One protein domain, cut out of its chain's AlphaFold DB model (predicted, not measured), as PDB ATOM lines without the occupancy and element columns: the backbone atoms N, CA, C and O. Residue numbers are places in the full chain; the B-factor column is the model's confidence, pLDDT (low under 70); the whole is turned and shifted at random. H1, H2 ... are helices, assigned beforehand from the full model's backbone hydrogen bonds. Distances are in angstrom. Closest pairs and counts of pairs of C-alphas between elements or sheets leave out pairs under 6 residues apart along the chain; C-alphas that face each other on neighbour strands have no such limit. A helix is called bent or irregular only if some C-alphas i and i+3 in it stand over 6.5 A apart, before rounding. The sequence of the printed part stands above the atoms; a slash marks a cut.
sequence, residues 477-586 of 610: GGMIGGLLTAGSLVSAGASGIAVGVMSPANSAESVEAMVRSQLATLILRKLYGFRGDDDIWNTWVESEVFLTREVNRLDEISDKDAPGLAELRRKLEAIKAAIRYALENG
ATOM      1  N   GLY A 477      23.742 -23.316   1.265       35.06
ATOM      2  CA  GLY A 477      24.933 -23.902   0.634       35.06
ATOM      3  C   GLY A 477      25.798 -24.794   1.551       35.06
ATOM      4  O   GLY A 477      26.433 -25.719   1.064       35.06
ATOM      5  N   GLY A 478      25.771 -24.604   2.868       36.00
ATOM      6  CA  GLY A 478      26.292 -25.523   3.872       36.00
ATOM      7  C   GLY A 478      25.234 -26.397   4.530       36.00
ATOM      8  O   GLY A 478      25.594 -27.388   5.134       36.00
ATOM      9  N   MET A 479      23.933 -26.175   4.305       37.47
ATOM     10  CA  MET A 479      22.995 -27.308   4.340       37.47
ATOM     11  C   MET A 479      23.105 -28.151   3.074       37.47
ATOM     12  O   MET A 479      22.818 -29.317   3.158       37.47
ATOM     13  N   ILE A 480      23.588 -27.647   1.941       39.47
ATOM     14  CA  ILE A 480      23.952 -28.430   0.753       39.47
ATOM     15  C   ILE A 480      25.275 -29.150   1.015       39.47
ATOM     16  O   ILE A 480      25.359 -30.356   0.823       39.47
ATOM     17  N   GLY A 481      26.257 -28.472   1.614       35.56
ATOM     18  CA  GLY A 481      27.422 -29.104   2.237       35.56
ATOM     19  C   GLY A 481      27.046 -30.078   3.363       35.56
ATOM     20  O   GLY A 481      27.652 -31.128   3.503       35.56
ATOM     21  N   GLY A 482      26.010 -29.788   4.142       34.91
ATOM     22  CA  GLY A 482      25.495 -30.602   5.243       34.91
ATOM     23  C   GLY A 482      24.604 -31.750   4.774       34.91
ATOM     24  O   GLY A 482      24.586 -32.782   5.418       34.91
ATOM     25  N   LEU A 483      23.944 -31.631   3.624       39.62
ATOM     26  CA  LEU A 483      23.289 -32.700   2.870       39.62
ATOM     27  C   LEU A 483      24.369 -33.671   2.367       39.62
ATOM     28  O   LEU A 483      24.159 -34.876   2.425       39.62
ATOM     29  N   LEU A 484      25.539 -33.143   1.975       35.91
ATOM     30  CA  LEU A 484      26.736 -33.910   1.609       35.91
ATOM     31  C   LEU A 484      27.465 -34.526   2.827       35.91
ATOM     32  O   LEU A 484      28.025 -35.609   2.702       35.91
ATOM     33  N   THR A 485      27.452 -33.889   4.012       36.81
ATOM     34  CA  THR A 485      28.192 -34.374   5.208       36.81
ATOM     35  C   THR A 485      27.330 -35.145   6.221       36.81
ATOM     36  O   THR A 485      27.851 -35.981   6.951       36.81
ATOM     37  N   ALA A 486      26.010 -34.939   6.276       36.69
ATOM     38  CA  ALA A 486      25.096 -35.725   7.121       36.69
ATOM     39  C   ALA A 486      24.998 -37.191   6.663       36.69
ATOM     40  O   ALA A 486      24.473 -38.033   7.391       36.69
ATOM     41  N   GLY A 487      25.540 -37.502   5.483       35.00
ATOM     42  CA  GLY A 487      25.671 -38.851   4.963       35.00
ATOM     43  C   GLY A 487      26.862 -39.669   5.484       35.00
ATOM     44  O   GLY A 487      27.118 -40.764   4.995       35.00
ATOM     45  N   SER A 488      27.616 -39.185   6.478       33.28
ATOM     46  CA  SER A 488      28.724 -39.955   7.069       33.28
ATOM     47  C   SER A 488      28.350 -40.738   8.337       33.28
ATOM     48  O   SER A 488      29.235 -41.284   8.997       33.28
ATOM     49  N   LEU A 489      27.065 -40.813   8.709       34.38
ATOM     50  CA  LEU A 489      26.625 -41.651   9.829       34.38
ATOM     51  C   LEU A 489      26.378 -43.083   9.352       34.38
ATOM     52  O   LEU A 489      25.350 -43.412   8.763       34.38
ATOM     53  N   VAL A 490      27.358 -43.938   9.638       32.84
ATOM     54  CA  VAL A 490      27.297 -45.392   9.480       32.84
ATOM     55  C   VAL A 490      26.151 -45.948  10.336       32.84
ATOM     56  O   VAL A 490      26.339 -46.287  11.501       32.84
ATOM     57  N   SER A 491      24.958 -46.091   9.760       31.42
ATOM     58  CA  SER A 491      24.025 -47.131  10.194       31.42
ATOM     59  C   SER A 491      24.335 -48.368   9.367       31.42
ATOM     60  O   SER A 491      24.201 -48.342   8.143       31.42
ATOM     61  N   ALA A 492      24.798 -49.433  10.016       31.33
ATOM     62  CA  ALA A 492      25.082 -50.708   9.374       31.33
ATOM     63  C   ALA A 492      23.898 -51.142   8.478       31.33
ATOM     64  O   ALA A 492      22.852 -51.525   8.993       31.33
ATOM     65  N   GLY A 493      24.049 -51.048   7.147       33.38
ATOM     66  CA  GLY A 493      23.092 -51.624   6.190       33.38
ATOM     67  C   GLY A 493      22.815 -50.892   4.868       33.38
ATOM     68  O   GLY A 493      22.303 -51.544   3.963       33.38
ATOM     69  N   ALA A 494      23.144 -49.609   4.685       31.11
ATOM     70  CA  ALA A 494      22.986 -48.921   3.389       31.11
ATOM     71  C   ALA A 494      24.023 -47.794   3.238       31.11
ATOM     72  O   ALA A 494      24.355 -47.140   4.224       31.11
ATOM     73  N   SER A 495      24.571 -47.607   2.034       36.62
ATOM     74  CA  SER A 495      25.577 -46.588   1.705       36.62
ATOM     75  C   SER A 495      25.108 -45.179   2.096       36.62
ATOM     76  O   SER A 495      23.945 -44.823   1.935       36.62
ATOM     77  N   GLY A 496      26.004 -44.397   2.700       38.53
ATOM     78  CA  GLY A 496      25.634 -43.325   3.627       38.53
ATOM     79  C   GLY A 496      25.147 -42.007   3.021       38.53
ATOM     80  O   GLY A 496      24.617 -41.187   3.756       38.53
ATOM     81  N   ILE A 497      25.259 -41.747   1.720       42.75
ATOM     82  CA  ILE A 497      25.290 -40.356   1.224       42.75
ATOM     83  C   ILE A 497      23.891 -39.746   0.978       42.75
ATOM     84  O   ILE A 497      23.709 -38.535   1.099       42.75
ATOM     85  N   ALA A 498      22.847 -40.553   0.760       41.72
ATOM     86  CA  ALA A 498      21.511 -40.041   0.420       41.72
ATOM     87  C   ALA A 498      20.716 -39.395   1.587       41.72
ATOM     88  O   ALA A 498      19.684 -38.768   1.349       41.72
ATOM     89  N   VAL A 499      21.148 -39.515   2.854       44.97
ATOM     90  CA  VAL A 499      20.318 -39.206   4.055       44.97
ATOM     91  C   VAL A 499      19.842 -37.761   4.127       44.97
ATOM     92  O   VAL A 499      18.724 -37.494   4.579       44.97
ATOM     93  N   GLY A 500      20.630 -36.833   3.600       50.75
ATOM     94  CA  GLY A 500      20.255 -35.434   3.548       50.75
ATOM     95  C   GLY A 500      18.982 -35.183   2.728       50.75
ATOM     96  O   GLY A 500      18.018 -34.606   3.233       50.75
ATOM     97  N   VAL A 501      18.964 -35.594   1.457       55.34
ATOM     98  CA  VAL A 501      17.859 -35.305   0.515       55.34
ATOM     99  C   VAL A 501      16.546 -35.933   0.998       55.34
ATOM    100  O   VAL A 501      15.452 -35.399   0.782       55.34
ATOM    101  N   MET A 502      16.683 -37.047   1.718       56.47
ATOM    102  CA  MET A 502      15.610 -37.852   2.292       56.47
ATOM    103  C   MET A 502      14.944 -37.209   3.514       56.47
ATOM    104  O   MET A 502      13.810 -37.560   3.839       56.47
ATOM    105  N   SER A 503      15.604 -36.265   4.195       59.44
ATOM    106  CA  SER A 503      15.077 -35.691   5.434       59.44
ATOM    107  C   SER A 503      13.794 -34.874   5.193       59.44
ATOM    108  O   SER A 503      13.789 -33.973   4.344       59.44
ATOM    109  N   PRO A 504      12.718 -35.106   5.974       55.62
ATOM    110  CA  PRO A 504      11.527 -34.252   5.983       55.62
ATOM    111  C   PRO A 504      11.826 -32.803   6.390       55.62
ATOM    112  O   PRO A 504      11.042 -31.914   6.082       55.62
ATOM    113  N   ALA A 505      12.954 -32.560   7.068       53.16
ATOM    114  CA  ALA A 505      13.392 -31.216   7.438       53.16
ATOM    115  C   ALA A 505      13.850 -30.379   6.229       53.16
ATOM    116  O   ALA A 505      13.906 -29.157   6.323       53.16
ATOM    117  N   ASN A 506      14.166 -31.020   5.097       60.62
ATOM    118  CA  ASN A 506      14.583 -30.337   3.878       60.62
ATOM    119  C   ASN A 506      13.393 -30.160   2.939       60.62
ATOM    120  O   ASN A 506      12.761 -31.146   2.557       60.62
ATOM    121  N   SER A 507      13.116 -28.923   2.530       70.62
ATOM    122  CA  SER A 507      12.036 -28.647   1.582       70.62
ATOM    123  C   SER A 507      12.411 -29.039   0.147       70.62
ATOM    124  O   SER A 507      13.592 -29.143  -0.202       70.62
ATOM    125  N   ALA A 508      11.418 -29.239  -0.714       73.12
ATOM    126  CA  ALA A 508      11.598 -29.517  -2.129       73.12
ATOM    127  C   ALA A 508      12.321 -28.367  -2.839       73.12
ATOM    128  O   ALA A 508      13.179 -28.625  -3.676       73.12
ATOM    129  N   GLU A 509      12.069 -27.112  -2.453       70.94
ATOM    130  CA  GLU A 509      12.812 -25.948  -2.956       70.94
ATOM    131  C   GLU A 509      14.309 -26.046  -2.651       70.94
ATOM    132  O   GLU A 509      15.142 -25.695  -3.486       70.94
ATOM    133  N   SER A 510      14.656 -26.514  -1.448       66.94
ATOM    134  CA  SER A 510      16.051 -26.640  -1.019       66.94
ATOM    135  C   SER A 510      16.772 -27.727  -1.819       66.94
ATOM    136  O   SER A 510      17.908 -27.532  -2.254       66.94
ATOM    137  N   VAL A 511      16.087 -28.846  -2.085       73.19
ATOM    138  CA  VAL A 511      16.597 -29.928  -2.943       73.19
ATOM    139  C   VAL A 511      16.715 -29.470  -4.400       73.19
ATOM    140  O   VAL A 511      17.732 -29.728  -5.036       73.19
ATOM    141  N   GLU A 512      15.736 -28.743  -4.937       77.12
ATOM    142  CA  GLU A 512      15.801 -28.178  -6.293       77.12
ATOM    143  C   GLU A 512      16.991 -27.223  -6.462       77.12
ATOM    144  O   GLU A 512      17.700 -27.284  -7.468       77.12
ATOM    145  N   ALA A 513      17.245 -26.359  -5.473       73.56
ATOM    146  CA  ALA A 513      18.393 -25.459  -5.483       73.56
ATOM    147  C   ALA A 513      19.725 -26.229  -5.456       73.56
ATOM    148  O   ALA A 513      20.624 -25.906  -6.234       73.56
ATOM    149  N   MET A 514      19.822 -27.277  -4.630       76.56
ATOM    150  CA  MET A 514      20.978 -28.179  -4.588       76.56
ATOM    151  C   MET A 514      21.244 -28.819  -5.952       76.56
ATOM    152  O   MET A 514      22.350 -28.718  -6.482       76.56
ATOM    153  N   VAL A 515      20.216 -29.453  -6.522       81.75
ATOM    154  CA  VAL A 515      20.303 -30.174  -7.795       81.75
ATOM    155  C   VAL A 515      20.686 -29.221  -8.925       81.75
ATOM    156  O   VAL A 515      21.533 -29.560  -9.749       81.75
ATOM    157  N   ARG A 516      20.141 -27.998  -8.944       84.00
ATOM    158  CA  ARG A 516      20.529 -26.961  -9.912       84.00
ATOM    159  C   ARG A 516      22.016 -26.625  -9.824       84.00
ATOM    160  O   ARG A 516      22.675 -26.562 -10.859       84.00
ATOM    161  N   SER A 517      22.536 -26.392  -8.622       80.00
ATOM    162  CA  SER A 517      23.942 -26.026  -8.425       80.00
ATOM    163  C   SER A 517      24.881 -27.179  -8.788       80.00
ATOM    164  O   SER A 517      25.858 -26.969  -9.500       80.00
ATOM    165  N   GLN A 518      24.537 -28.413  -8.415       85.31
ATOM    166  CA  GLN A 518      25.273 -29.616  -8.822       85.31
ATOM    167  C   GLN A 518      25.263 -29.816 -10.345       85.31
ATOM    168  O   GLN A 518      26.304 -30.077 -10.949       85.31
ATOM    169  N   LEU A 519      24.110 -29.625 -10.990       89.88
ATOM    170  CA  LEU A 519      24.001 -29.726 -12.439       89.88
ATOM    171  C   LEU A 519      24.795 -28.627 -13.157       89.88
ATOM    172  O   LEU A 519      25.461 -28.910 -14.150       89.88
ATOM    173  N   ALA A 520      24.784 -27.395 -12.645       89.56
ATOM    174  CA  ALA A 520      25.611 -26.313 -13.173       89.56
ATOM    175  C   ALA A 520      27.111 -26.642 -13.078       89.56
ATOM    176  O   ALA A 520      27.846 -26.402 -14.036       89.56
ATOM    177  N   THR A 521      27.554 -27.255 -11.977       89.44
ATOM    178  CA  THR A 521      28.929 -27.754 -11.836       89.44
ATOM    179  C   THR A 521      29.256 -28.807 -12.896       89.44
ATOM    180  O   THR A 521      30.276 -28.675 -13.566       89.44
ATOM    181  N   LEU A 522      28.395 -29.809 -13.122       90.56
ATOM    182  CA  LEU A 522      28.617 -30.817 -14.173       90.56
ATOM    183  C   LEU A 522      28.679 -30.194 -15.578       90.56
ATOM    184  O   LEU A 522      29.553 -30.549 -16.371       90.56
ATOM    185  N   ILE A 523      27.802 -29.226 -15.871       94.00
ATOM    186  CA  ILE A 523      27.810 -28.474 -17.135       94.00
ATOM    187  C   ILE A 523      29.145 -27.739 -17.318       94.00
ATOM    188  O   ILE A 523      29.724 -27.798 -18.402       94.00
ATOM    189  N   LEU A 524      29.650 -27.071 -16.276       93.06
ATOM    190  CA  LEU A 524      30.943 -26.380 -16.316       93.06
ATOM    191  C   LEU A 524      32.104 -27.356 -16.498       93.06
ATOM    192  O   LEU A 524      32.966 -27.118 -17.340       93.06
ATOM    193  N   ARG A 525      32.116 -28.469 -15.756       91.75
ATOM    194  CA  ARG A 525      33.155 -29.499 -15.885       91.75
ATOM    195  C   ARG A 525      33.223 -30.018 -17.318       91.75
ATOM    196  O   ARG A 525      34.291 -29.980 -17.921       91.75
ATOM    197  N   LYS A 526      32.072 -30.354 -17.912       93.00
ATOM    198  CA  LYS A 526      31.989 -30.747 -19.324       93.00
ATOM    199  C   LYS A 526      32.467 -29.639 -20.269       93.00
ATOM    200  O   LYS A 526      33.210 -29.925 -21.204       93.00
ATOM    201  N   LEU A 527      32.047 -28.390 -20.050       94.69
ATOM    202  CA  LEU A 527      32.424 -27.247 -20.893       94.69
ATOM    203  C   LEU A 527      33.945 -27.057 -20.973       94.69
ATOM    204  O   LEU A 527      34.456 -26.689 -22.029       94.69
ATOM    205  N   TYR A 528      34.650 -27.323 -19.875       93.88
ATOM    206  CA  TYR A 528      36.102 -27.191 -19.771       93.88
ATOM    207  C   TYR A 528      36.865 -28.511 -19.970       93.88
ATOM    208  O   TYR A 528      38.080 -28.543 -19.801       93.88
ATOM    209  N   GLY A 529      36.183 -29.587 -20.381       90.88
ATOM    210  CA  GLY A 529      36.812 -30.875 -20.689       90.88
ATOM    211  C   GLY A 529      37.256 -31.681 -19.466       90.88
ATOM    212  O   GLY A 529      38.041 -32.615 -19.610       90.88
ATOM    213  N   PHE A 530      36.763 -31.348 -18.272       89.38
ATOM    214  CA  PHE A 530      36.996 -32.137 -17.067       89.38
ATOM    215  C   PHE A 530      36.059 -33.344 -17.018       89.38
ATOM    216  O   PHE A 530      34.916 -33.291 -17.487       89.38
ATOM    217  N   ARG A 531      36.529 -34.435 -16.402       81.50
ATOM    218  CA  ARG A 531      35.701 -35.620 -16.141       81.50
ATOM    219  C   ARG A 531      34.476 -35.228 -15.308       81.50
ATOM    220  O   ARG A 531      34.560 -34.331 -14.464       81.50
ATOM    221  N   GLY A 532      33.352 -35.911 -15.537       75.69
ATOM    222  CA  GLY A 532      32.170 -35.809 -14.680       75.69
ATOM    223  C   GLY A 532      32.492 -36.045 -13.199       75.69
ATOM    224  O   GLY A 532      33.573 -36.516 -12.847       75.69
ATOM    225  N   ASP A 533      31.557 -35.674 -12.333       74.50
ATOM    226  CA  ASP A 533      31.678 -35.858 -10.889       74.50
ATOM    227  C   ASP A 533      30.879 -37.104 -10.480       74.50
ATOM    228  O   ASP A 533      29.641 -37.098 -10.476       74.50
ATOM    229  N   ASP A 534      31.606 -38.193 -10.213       76.19
ATOM    230  CA  ASP A 534      31.019 -39.490  -9.875       76.19
ATOM    231  C   ASP A 534      30.245 -39.413  -8.539       76.19
ATOM    232  O   ASP A 534      29.240 -40.110  -8.379       76.19
ATOM    233  N   ASP A 535      30.625 -38.519  -7.616       72.25
ATOM    234  CA  ASP A 535      29.942 -38.339  -6.328       72.25
ATOM    235  C   ASP A 535      28.584 -37.650  -6.505       72.25
ATOM    236  O   ASP A 535      27.579 -38.099  -5.939       72.25
ATOM    237  N   ILE A 536      28.514 -36.600  -7.336       78.19
ATOM    238  CA  ILE A 536      27.237 -35.956  -7.698       78.19
ATOM    239  C   ILE A 536      26.303 -36.979  -8.348       78.19
ATOM    240  O   ILE A 536      25.130 -37.079  -7.979       78.19
ATOM    241  N   TRP A 537      26.825 -37.759  -9.296       78.81
ATOM    242  CA  TRP A 537      26.048 -38.770 -10.001       78.81
ATOM    243  C   TRP A 537      25.492 -39.841  -9.055       78.81
ATOM    244  O   TRP A 537      24.286 -40.101  -9.054       78.81
ATOM    245  N   ASN A 538      26.356 -40.435  -8.229       73.81
ATOM    246  CA  ASN A 538      25.965 -41.476  -7.282       73.81
ATOM    247  C   ASN A 538      24.912 -40.953  -6.297       73.81
ATOM    248  O   ASN A 538      23.902 -41.617  -6.071       73.81
ATOM    249  N   THR A 539      25.083 -39.722  -5.805       73.69
ATOM    250  CA  THR A 539      24.115 -39.069  -4.911       73.69
ATOM    251  C   THR A 539      22.732 -38.947  -5.558       73.69
ATOM    252  O   THR A 539      21.715 -39.217  -4.909       73.69
ATOM    253  N   TRP A 540      22.658 -38.554  -6.833       79.25
ATOM    254  CA  TRP A 540      21.386 -38.449  -7.550       79.25
ATOM    255  C   TRP A 540      20.724 -39.806  -7.770       79.25
ATOM    256  O   TRP A 540      19.531 -39.936  -7.497       79.25
ATOM    257  N   VAL A 541      21.474 -40.818  -8.215       79.81
ATOM    258  CA  VAL A 541      20.931 -42.164  -8.465       79.81
ATOM    259  C   VAL A 541      20.421 -42.800  -7.170       79.81
ATOM    260  O   VAL A 541      19.302 -43.316  -7.140       79.81
ATOM    261  N   GLU A 542      21.185 -42.716  -6.076       70.69
ATOM    262  CA  GLU A 542      20.745 -43.216  -4.766       70.69
ATOM    263  C   GLU A 542      19.474 -42.495  -4.286       70.69
ATOM    264  O   GLU A 542      18.510 -43.136  -3.850       70.69
ATOM    265  N   SER A 543      19.431 -41.165  -4.432       75.81
ATOM    266  CA  SER A 543      18.264 -40.359  -4.061       75.81
ATOM    267  C   SER A 543      17.032 -40.679  -4.915       75.81
ATOM    268  O   SER A 543      15.922 -40.738  -4.385       75.81
ATOM    269  N   GLU A 544      17.194 -40.919  -6.221       81.38
ATOM    270  CA  GLU A 544      16.101 -41.301  -7.125       81.38
ATOM    271  C   GLU A 544      15.483 -42.646  -6.724       81.38
ATOM    272  O   GLU A 544      14.255 -42.756  -6.617       81.38
ATOM    273  N   VAL A 545      16.322 -43.665  -6.495       71.94
ATOM    274  CA  VAL A 545      15.883 -45.015  -6.105       71.94
ATOM    275  C   VAL A 545      15.075 -44.951  -4.813       71.94
ATOM    276  O   VAL A 545      13.982 -45.519  -4.727       71.94
ATOM    277  N   PHE A 546      15.582 -44.220  -3.820       73.38
ATOM    278  CA  PHE A 546      14.905 -44.073  -2.543       73.38
ATOM    279  C   PHE A 546      13.585 -43.309  -2.664       73.38
ATOM    280  O   PHE A 546      12.544 -43.813  -2.245       73.38
ATOM    281  N   LEU A 547      13.603 -42.106  -3.246       79.19
ATOM    282  CA  LEU A 547      12.406 -41.270  -3.351       79.19
ATOM    283  C   LEU A 547      11.322 -41.960  -4.181       79.19
ATOM    284  O   LEU A 547      10.148 -41.868  -3.840       79.19
ATOM    285  N   THR A 548      11.696 -42.717  -5.217       81.38
ATOM    286  CA  THR A 548      10.749 -43.548  -5.976       81.38
ATOM    287  C   THR A 548      10.085 -44.592  -5.078       81.38
ATOM    288  O   THR A 548       8.865 -44.756  -5.121       81.38
ATOM    289  N   ARG A 549      10.862 -45.285  -4.235       74.12
ATOM    290  CA  ARG A 549      10.330 -46.269  -3.285       74.12
ATOM    291  C   ARG A 549       9.387 -45.626  -2.267       74.12
ATOM    292  O   ARG A 549       8.320 -46.181  -2.015       74.12
ATOM    293  N   GLU A 550       9.767 -44.489  -1.692       78.00
ATOM    294  CA  GLU A 550       8.970 -43.830  -0.653       78.00
ATOM    295  C   GLU A 550       7.690 -43.203  -1.219       78.00
ATOM    296  O   GLU A 550       6.624 -43.361  -0.625       78.00
ATOM    297  N   VAL A 551       7.751 -42.592  -2.409       82.94
ATOM    298  CA  VAL A 551       6.557 -42.121  -3.129       82.94
ATOM    299  C   VAL A 551       5.597 -43.280  -3.378       82.94
ATOM    300  O   VAL A 551       4.435 -43.165  -3.017       82.94
ATOM    301  N   ASN A 552       6.068 -44.414  -3.913       80.06
ATOM    302  CA  ASN A 552       5.203 -45.571  -4.174       80.06
ATOM    303  C   ASN A 552       4.584 -46.147  -2.890       80.06
ATOM    304  O   ASN A 552       3.428 -46.555  -2.888       80.06
ATOM    305  N   ARG A 553       5.348 -46.183  -1.792       82.62
ATOM    306  CA  ARG A 553       4.861 -46.666  -0.496       82.62
ATOM    307  C   ARG A 553       3.760 -45.771   0.065       82.62
ATOM    308  O   ARG A 553       2.784 -46.291   0.595       82.62
ATOM    309  N   LEU A 554       3.948 -44.453   0.009       82.88
ATOM    310  CA  LEU A 554       3.009 -43.490   0.583       82.88
ATOM    311  C   LEU A 554       1.793 -43.255  -0.312       82.88
ATOM    312  O   LEU A 554       0.710 -43.061   0.228       82.88
ATOM    313  N   ASP A 555       1.942 -43.306  -1.637       85.44
ATOM    314  CA  ASP A 555       0.843 -43.127  -2.597       85.44
ATOM    315  C   ASP A 555      -0.257 -44.186  -2.446       85.44
ATOM    316  O   ASP A 555      -1.431 -43.880  -2.609       85.44
ATOM    317  N   GLU A 556       0.108 -45.412  -2.061       84.62
ATOM    318  CA  GLU A 556      -0.852 -46.506  -1.863       84.62
ATOM    319  C   GLU A 556      -1.754 -46.304  -0.630       84.62
ATOM    320  O   GLU A 556      -2.868 -46.821  -0.575       84.62
ATOM    321  N   ILE A 557      -1.274 -45.570   0.381       87.12
ATOM    322  CA  ILE A 557      -1.924 -45.473   1.701       87.12
ATOM    323  C   ILE A 557      -2.321 -44.049   2.106       87.12
ATOM    324  O   ILE A 557      -2.969 -43.876   3.137       87.12
ATOM    325  N   SER A 558      -1.919 -43.034   1.340       82.25
ATOM    326  CA  SER A 558      -2.197 -41.619   1.617       82.25
ATOM    327  C   SER A 558      -3.221 -41.061   0.634       82.25
ATOM    328  O   SER A 558      -3.352 -41.544  -0.490       82.25
ATOM    329  N   ASP A 559      -3.906 -39.984   1.020       90.06
ATOM    330  CA  ASP A 559      -4.732 -39.226   0.080       90.06
ATOM    331  C   ASP A 559      -3.879 -38.679  -1.077       90.06
ATOM    332  O   ASP A 559      -2.739 -38.246  -0.883       90.06
ATOM    333  N   LYS A 560      -4.454 -38.638  -2.288       82.50
ATOM    334  CA  LYS A 560      -3.753 -38.206  -3.515       82.50
ATOM    335  C   LYS A 560      -3.110 -36.819  -3.405       82.50
ATOM    336  O   LYS A 560      -2.070 -36.588  -4.024       82.50
ATOM    337  N   ASP A 561      -3.713 -35.941  -2.602       84.12
ATOM    338  CA  ASP A 561      -3.300 -34.551  -2.386       84.12
ATOM    339  C   ASP A 561      -2.559 -34.342  -1.049       84.12
ATOM    340  O   ASP A 561      -2.412 -33.211  -0.583       84.12
ATOM    341  N   ALA A 562      -2.085 -35.418  -0.406       88.12
ATOM    342  CA  ALA A 562      -1.338 -35.324   0.843       88.12
ATOM    343  C   ALA A 562      -0.078 -34.440   0.667       88.12
ATOM    344  O   ALA A 562       0.768 -34.743  -0.183       88.12
ATOM    345  N   PRO A 563       0.116 -33.385   1.491       85.06
ATOM    346  CA  PRO A 563       1.225 -32.440   1.321       85.06
ATOM    347  C   PRO A 563       2.613 -33.096   1.316       85.06
ATOM    348  O   PRO A 563       3.460 -32.742   0.501       85.06
ATOM    349  N   GLY A 564       2.838 -34.099   2.172       82.75
ATOM    350  CA  GLY A 564       4.109 -34.833   2.217       82.75
ATOM    351  C   GLY A 564       4.385 -35.657   0.955       82.75
ATOM    352  O   GLY A 564       5.528 -35.739   0.510       82.75
ATOM    353  N   LEU A 565       3.346 -36.219   0.329       86.56
ATOM    354  CA  LEU A 565       3.475 -36.968  -0.922       86.56
ATOM    355  C   LEU A 565       3.766 -36.033  -2.104       86.56
ATOM    356  O   LEU A 565       4.602 -36.349  -2.952       86.56
ATOM    357  N   ALA A 566       3.118 -34.864  -2.142       87.88
ATOM    358  CA  ALA A 566       3.398 -33.824  -3.130       87.88
ATOM    359  C   ALA A 566       4.852 -33.322  -3.035       87.88
ATOM    360  O   ALA A 566       5.531 -33.193  -4.056       87.88
ATOM    361  N   GLU A 567       5.351 -33.120  -1.814       84.62
ATOM    362  CA  GLU A 567       6.731 -32.706  -1.545       84.62
ATOM    363  C   GLU A 567       7.755 -33.740  -2.045       84.62
ATOM    364  O   GLU A 567       8.705 -33.401  -2.754       84.62
ATOM    365  N   LEU A 568       7.548 -35.025  -1.731       86.69
ATOM    366  CA  LEU A 568       8.431 -36.113  -2.170       86.69
ATOM    367  C   LEU A 568       8.443 -36.278  -3.693       86.69
ATOM    368  O   LEU A 568       9.510 -36.451  -4.284       86.69
ATOM    369  N   ARG A 569       7.274 -36.175  -4.341       90.50
ATOM    370  CA  ARG A 569       7.167 -36.190  -5.809       90.50
ATOM    371  C   ARG A 569       7.966 -35.053  -6.431       90.50
ATOM    372  O   ARG A 569       8.696 -35.277  -7.388       90.50
ATOM    373  N   ARG A 570       7.878 -33.848  -5.867       89.00
ATOM    374  CA  ARG A 570       8.604 -32.683  -6.376       89.00
ATOM    375  C   ARG A 570      10.124 -32.845  -6.267       89.00
ATOM    376  O   ARG A 570      10.825 -32.604  -7.248       89.00
ATOM    377  N   LYS A 571      10.627 -33.340  -5.129       84.75
ATOM    378  CA  LYS A 571      12.049 -33.704  -4.965       84.75
ATOM    379  C   LYS A 571      12.493 -34.733  -6.012       84.75
ATOM    380  O   LYS A 571      13.532 -34.558  -6.647       84.75
ATOM    381  N   LEU A 572      11.696 -35.789  -6.203       89.75
ATOM    382  CA  LEU A 572      11.989 -36.864  -7.154       89.75
ATOM    383  C   LEU A 572      12.052 -36.354  -8.599       89.75
ATOM    384  O   LEU A 572      12.968 -36.718  -9.334       89.75
ATOM    385  N   GLU A 573      11.107 -35.504  -9.001       92.62
ATOM    386  CA  GLU A 573      11.069 -34.927 -10.348       92.62
ATOM    387  C   GLU A 573      12.306 -34.069 -10.648       92.62
ATOM    388  O   GLU A 573      12.874 -34.180 -11.736       92.62
ATOM    389  N   ALA A 574      12.780 -33.270  -9.685       88.88
ATOM    390  CA  ALA A 574      14.003 -32.484  -9.846       88.88
ATOM    391  C   ALA A 574      15.231 -33.374 -10.106       88.88
ATOM    392  O   ALA A 574      15.986 -33.137 -11.051       88.88
ATOM    393  N   ILE A 575      15.399 -34.437  -9.314       89.25
ATOM    394  CA  ILE A 575      16.519 -35.378  -9.452       89.25
ATOM    395  C   ILE A 575      16.438 -36.133 -10.782       89.25
ATOM    396  O   ILE A 575      17.421 -36.187 -11.521       89.25
ATOM    397  N   LYS A 576      15.256 -36.647 -11.148       92.81
ATOM    398  CA  LYS A 576      15.039 -37.335 -12.430       92.81
ATOM    399  C   LYS A 576      15.353 -36.454 -13.629       92.81
ATOM    400  O   LYS A 576      15.906 -36.936 -14.618       92.81
ATOM    401  N   ALA A 577      14.991 -35.178 -13.568       93.12
ATOM    402  CA  ALA A 577      15.293 -34.239 -14.636       93.12
ATOM    403  C   ALA A 577      16.794 -33.962 -14.757       93.12
ATOM    404  O   ALA A 577      17.312 -33.942 -15.873       93.12
ATOM    405  N   ALA A 578      17.504 -33.832 -13.634       90.38
ATOM    406  CA  ALA A 578      18.954 -33.673 -13.636       90.38
ATOM    407  C   ALA A 578      19.679 -34.907 -14.192       90.38
ATOM    408  O   ALA A 578      20.522 -34.762 -15.077       90.38
ATOM    409  N   ILE A 579      19.296 -36.114 -13.756       91.44
ATOM    410  CA  ILE A 579      19.827 -37.382 -14.286       91.44
ATOM    411  C   ILE A 579      19.572 -37.479 -15.792       91.44
ATOM    412  O   ILE A 579      20.491 -37.765 -16.559       91.44
ATOM    413  N   ARG A 580      18.338 -37.203 -16.237       93.81
ATOM    414  CA  ARG A 580      17.974 -37.232 -17.661       93.81
ATOM    415  C   ARG A 580      18.831 -36.270 -18.475       93.81
ATOM    416  O   ARG A 580      19.412 -36.681 -19.474       93.81
ATOM    417  N   TYR A 581      18.948 -35.023 -18.025       93.81
ATOM    418  CA  TYR A 581      19.763 -34.022 -18.700       93.81
ATOM    419  C   TYR A 581      21.237 -34.448 -18.760       93.81
ATOM    420  O   TYR A 581      21.866 -34.336 -19.814       93.81
ATOM    421  N   ALA A 582      21.789 -34.966 -17.659       90.19
ATOM    422  CA  ALA A 582      23.165 -35.447 -17.602       90.19
ATOM    423  C   ALA A 582      23.406 -36.621 -18.569       90.19
ATOM    424  O   ALA A 582      24.407 -36.612 -19.284       90.19
ATOM    425  N   LEU A 583      22.478 -37.580 -18.667       89.25
ATOM    426  CA  LEU A 583      22.544 -38.695 -19.625       89.25
ATOM    427  C   LEU A 583      22.500 -38.222 -21.078       89.25
ATOM    428  O   LEU A 583      23.367 -38.582 -21.871       89.25
ATOM    429  N   GLU A 584      21.511 -37.395 -21.425       92.00
ATOM    430  CA  GLU A 584      21.320 -36.867 -22.785       92.00
ATOM    431  C   GLU A 584      22.523 -36.045 -23.263       92.00
ATOM    432  O   GLU A 584      22.789 -35.952 -24.461       92.00
ATOM    433  N   ASN A 585      23.279 -35.484 -22.321       90.88
ATOM    434  CA  ASN A 585      24.468 -34.695 -22.586       90.88
ATOM    435  C   ASN A 585      25.771 -35.433 -22.242       90.88
ATOM    436  O   ASN A 585      26.805 -34.777 -22.157       90.88
ATOM    437  N   GLY A 586      25.774 -36.756 -22.060       86.56
ATOM    438  CA  GLY A 586      27.009 -37.529 -21.863       86.56
ATOM    439  C   GLY A 586      27.851 -37.087 -20.658       86.56
ATOM    440  O   GLY A 586      29.070 -37.106 -20.735       86.56
TER     441      GLY A 586
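Overview. This is residues 477 to 586 of the 610 residues of an uncharacterized protein of Corynebacterium lipophiloflavum (strain ATCC 700352 / DSM 44291 / CCUG 37336 / JCM 10383 / DMMZ 1944) (UniProt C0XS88). Three long helices, H3, H4 and H5, make an up-and-down bundle, each running against the one before it in the chain, and the two short helices H1 and H2 lie across one side of it. H5 packs on both H3 and H4, H2 packs on H4, and the turn after H4 sticks out with residues 556 to 561. The printed part has 110 residues with five named helices, H1 to H5 in that order, and no named strand; the class is all helix. It is compact, with a radius of gyration of the C-alphas of 14.4 A, and only just elongated, spanning 47 by 31 by 24 A.

Along the chain. H4, residues 534 to 555, and H5, residues 563 to 584, are the longest helices at 22 residues each, and measure 31.3 A and 31.7 A from first to last C-alpha. C-alpha 534 is at (31.019, -39.490, -9.875) and C-alpha 584 at (21.320, -36.867, -22.785). H3, residues 508 to 527, measures 28.1 A. H1, residues 477 to 488, measures 17.7 A and begins with C-alpha 477 at (24.933, -23.902, 0.634). H2, residues 496 to 502, measures 11.5 A and is irregular: C-alphas 497 and 500 are 7.4 A apart.

Arrangement. H4 and H5 form a helical hairpin and touch, closest at the C-alphas of Leu 547 and Leu 572, 5.8 A apart. They run opposite ways at a steep tilt of 37 degrees, only just past shallow. H5 touches H3, closest at the C-alphas of Lys 571 and Ala 508, 5.1 A apart; they run the same way at a shallow tilt of 6 degrees. H3 and H4 are close but not clearly touching, with the closest C-alphas, of Gln 518 and Ile 536, 6.7 A apart. H4 touches H2 with residues 539 to 547 alone, closest at the C-alphas of Ser 543 and Ala 498, 5.5 A apart. H2 and H5 are near each other. H2 touches H1 at a steep tilt of 46 degrees, with the closest C-alphas, of Ile 497 and Gly 487, 4.0 A apart. H1 is close to H3 but not clearly touching, about perpendicular at 88 degrees, with the closest C-alphas, of Ile 480 and Met 514, 6.1 A apart. H1 is apart from H4 and H5. Every O i to N i+4 pair is within hydrogen-bond range in H3, H4 and H5, against 6 of 8 in H1 and 1 of 3 in H2, where 1 of 4 O i to N i+3 pairs is within range.

Size, cuts and confidence. The two C-alphas farthest apart, of Tyr 528 and Ile 557, are 47.3 A apart. The printed part has no cut and no long link; the link from H2 to H3 is tight. The mean pLDDT of the printed part is 72.0, and residues 477 to 506 and residue 510 are under 70.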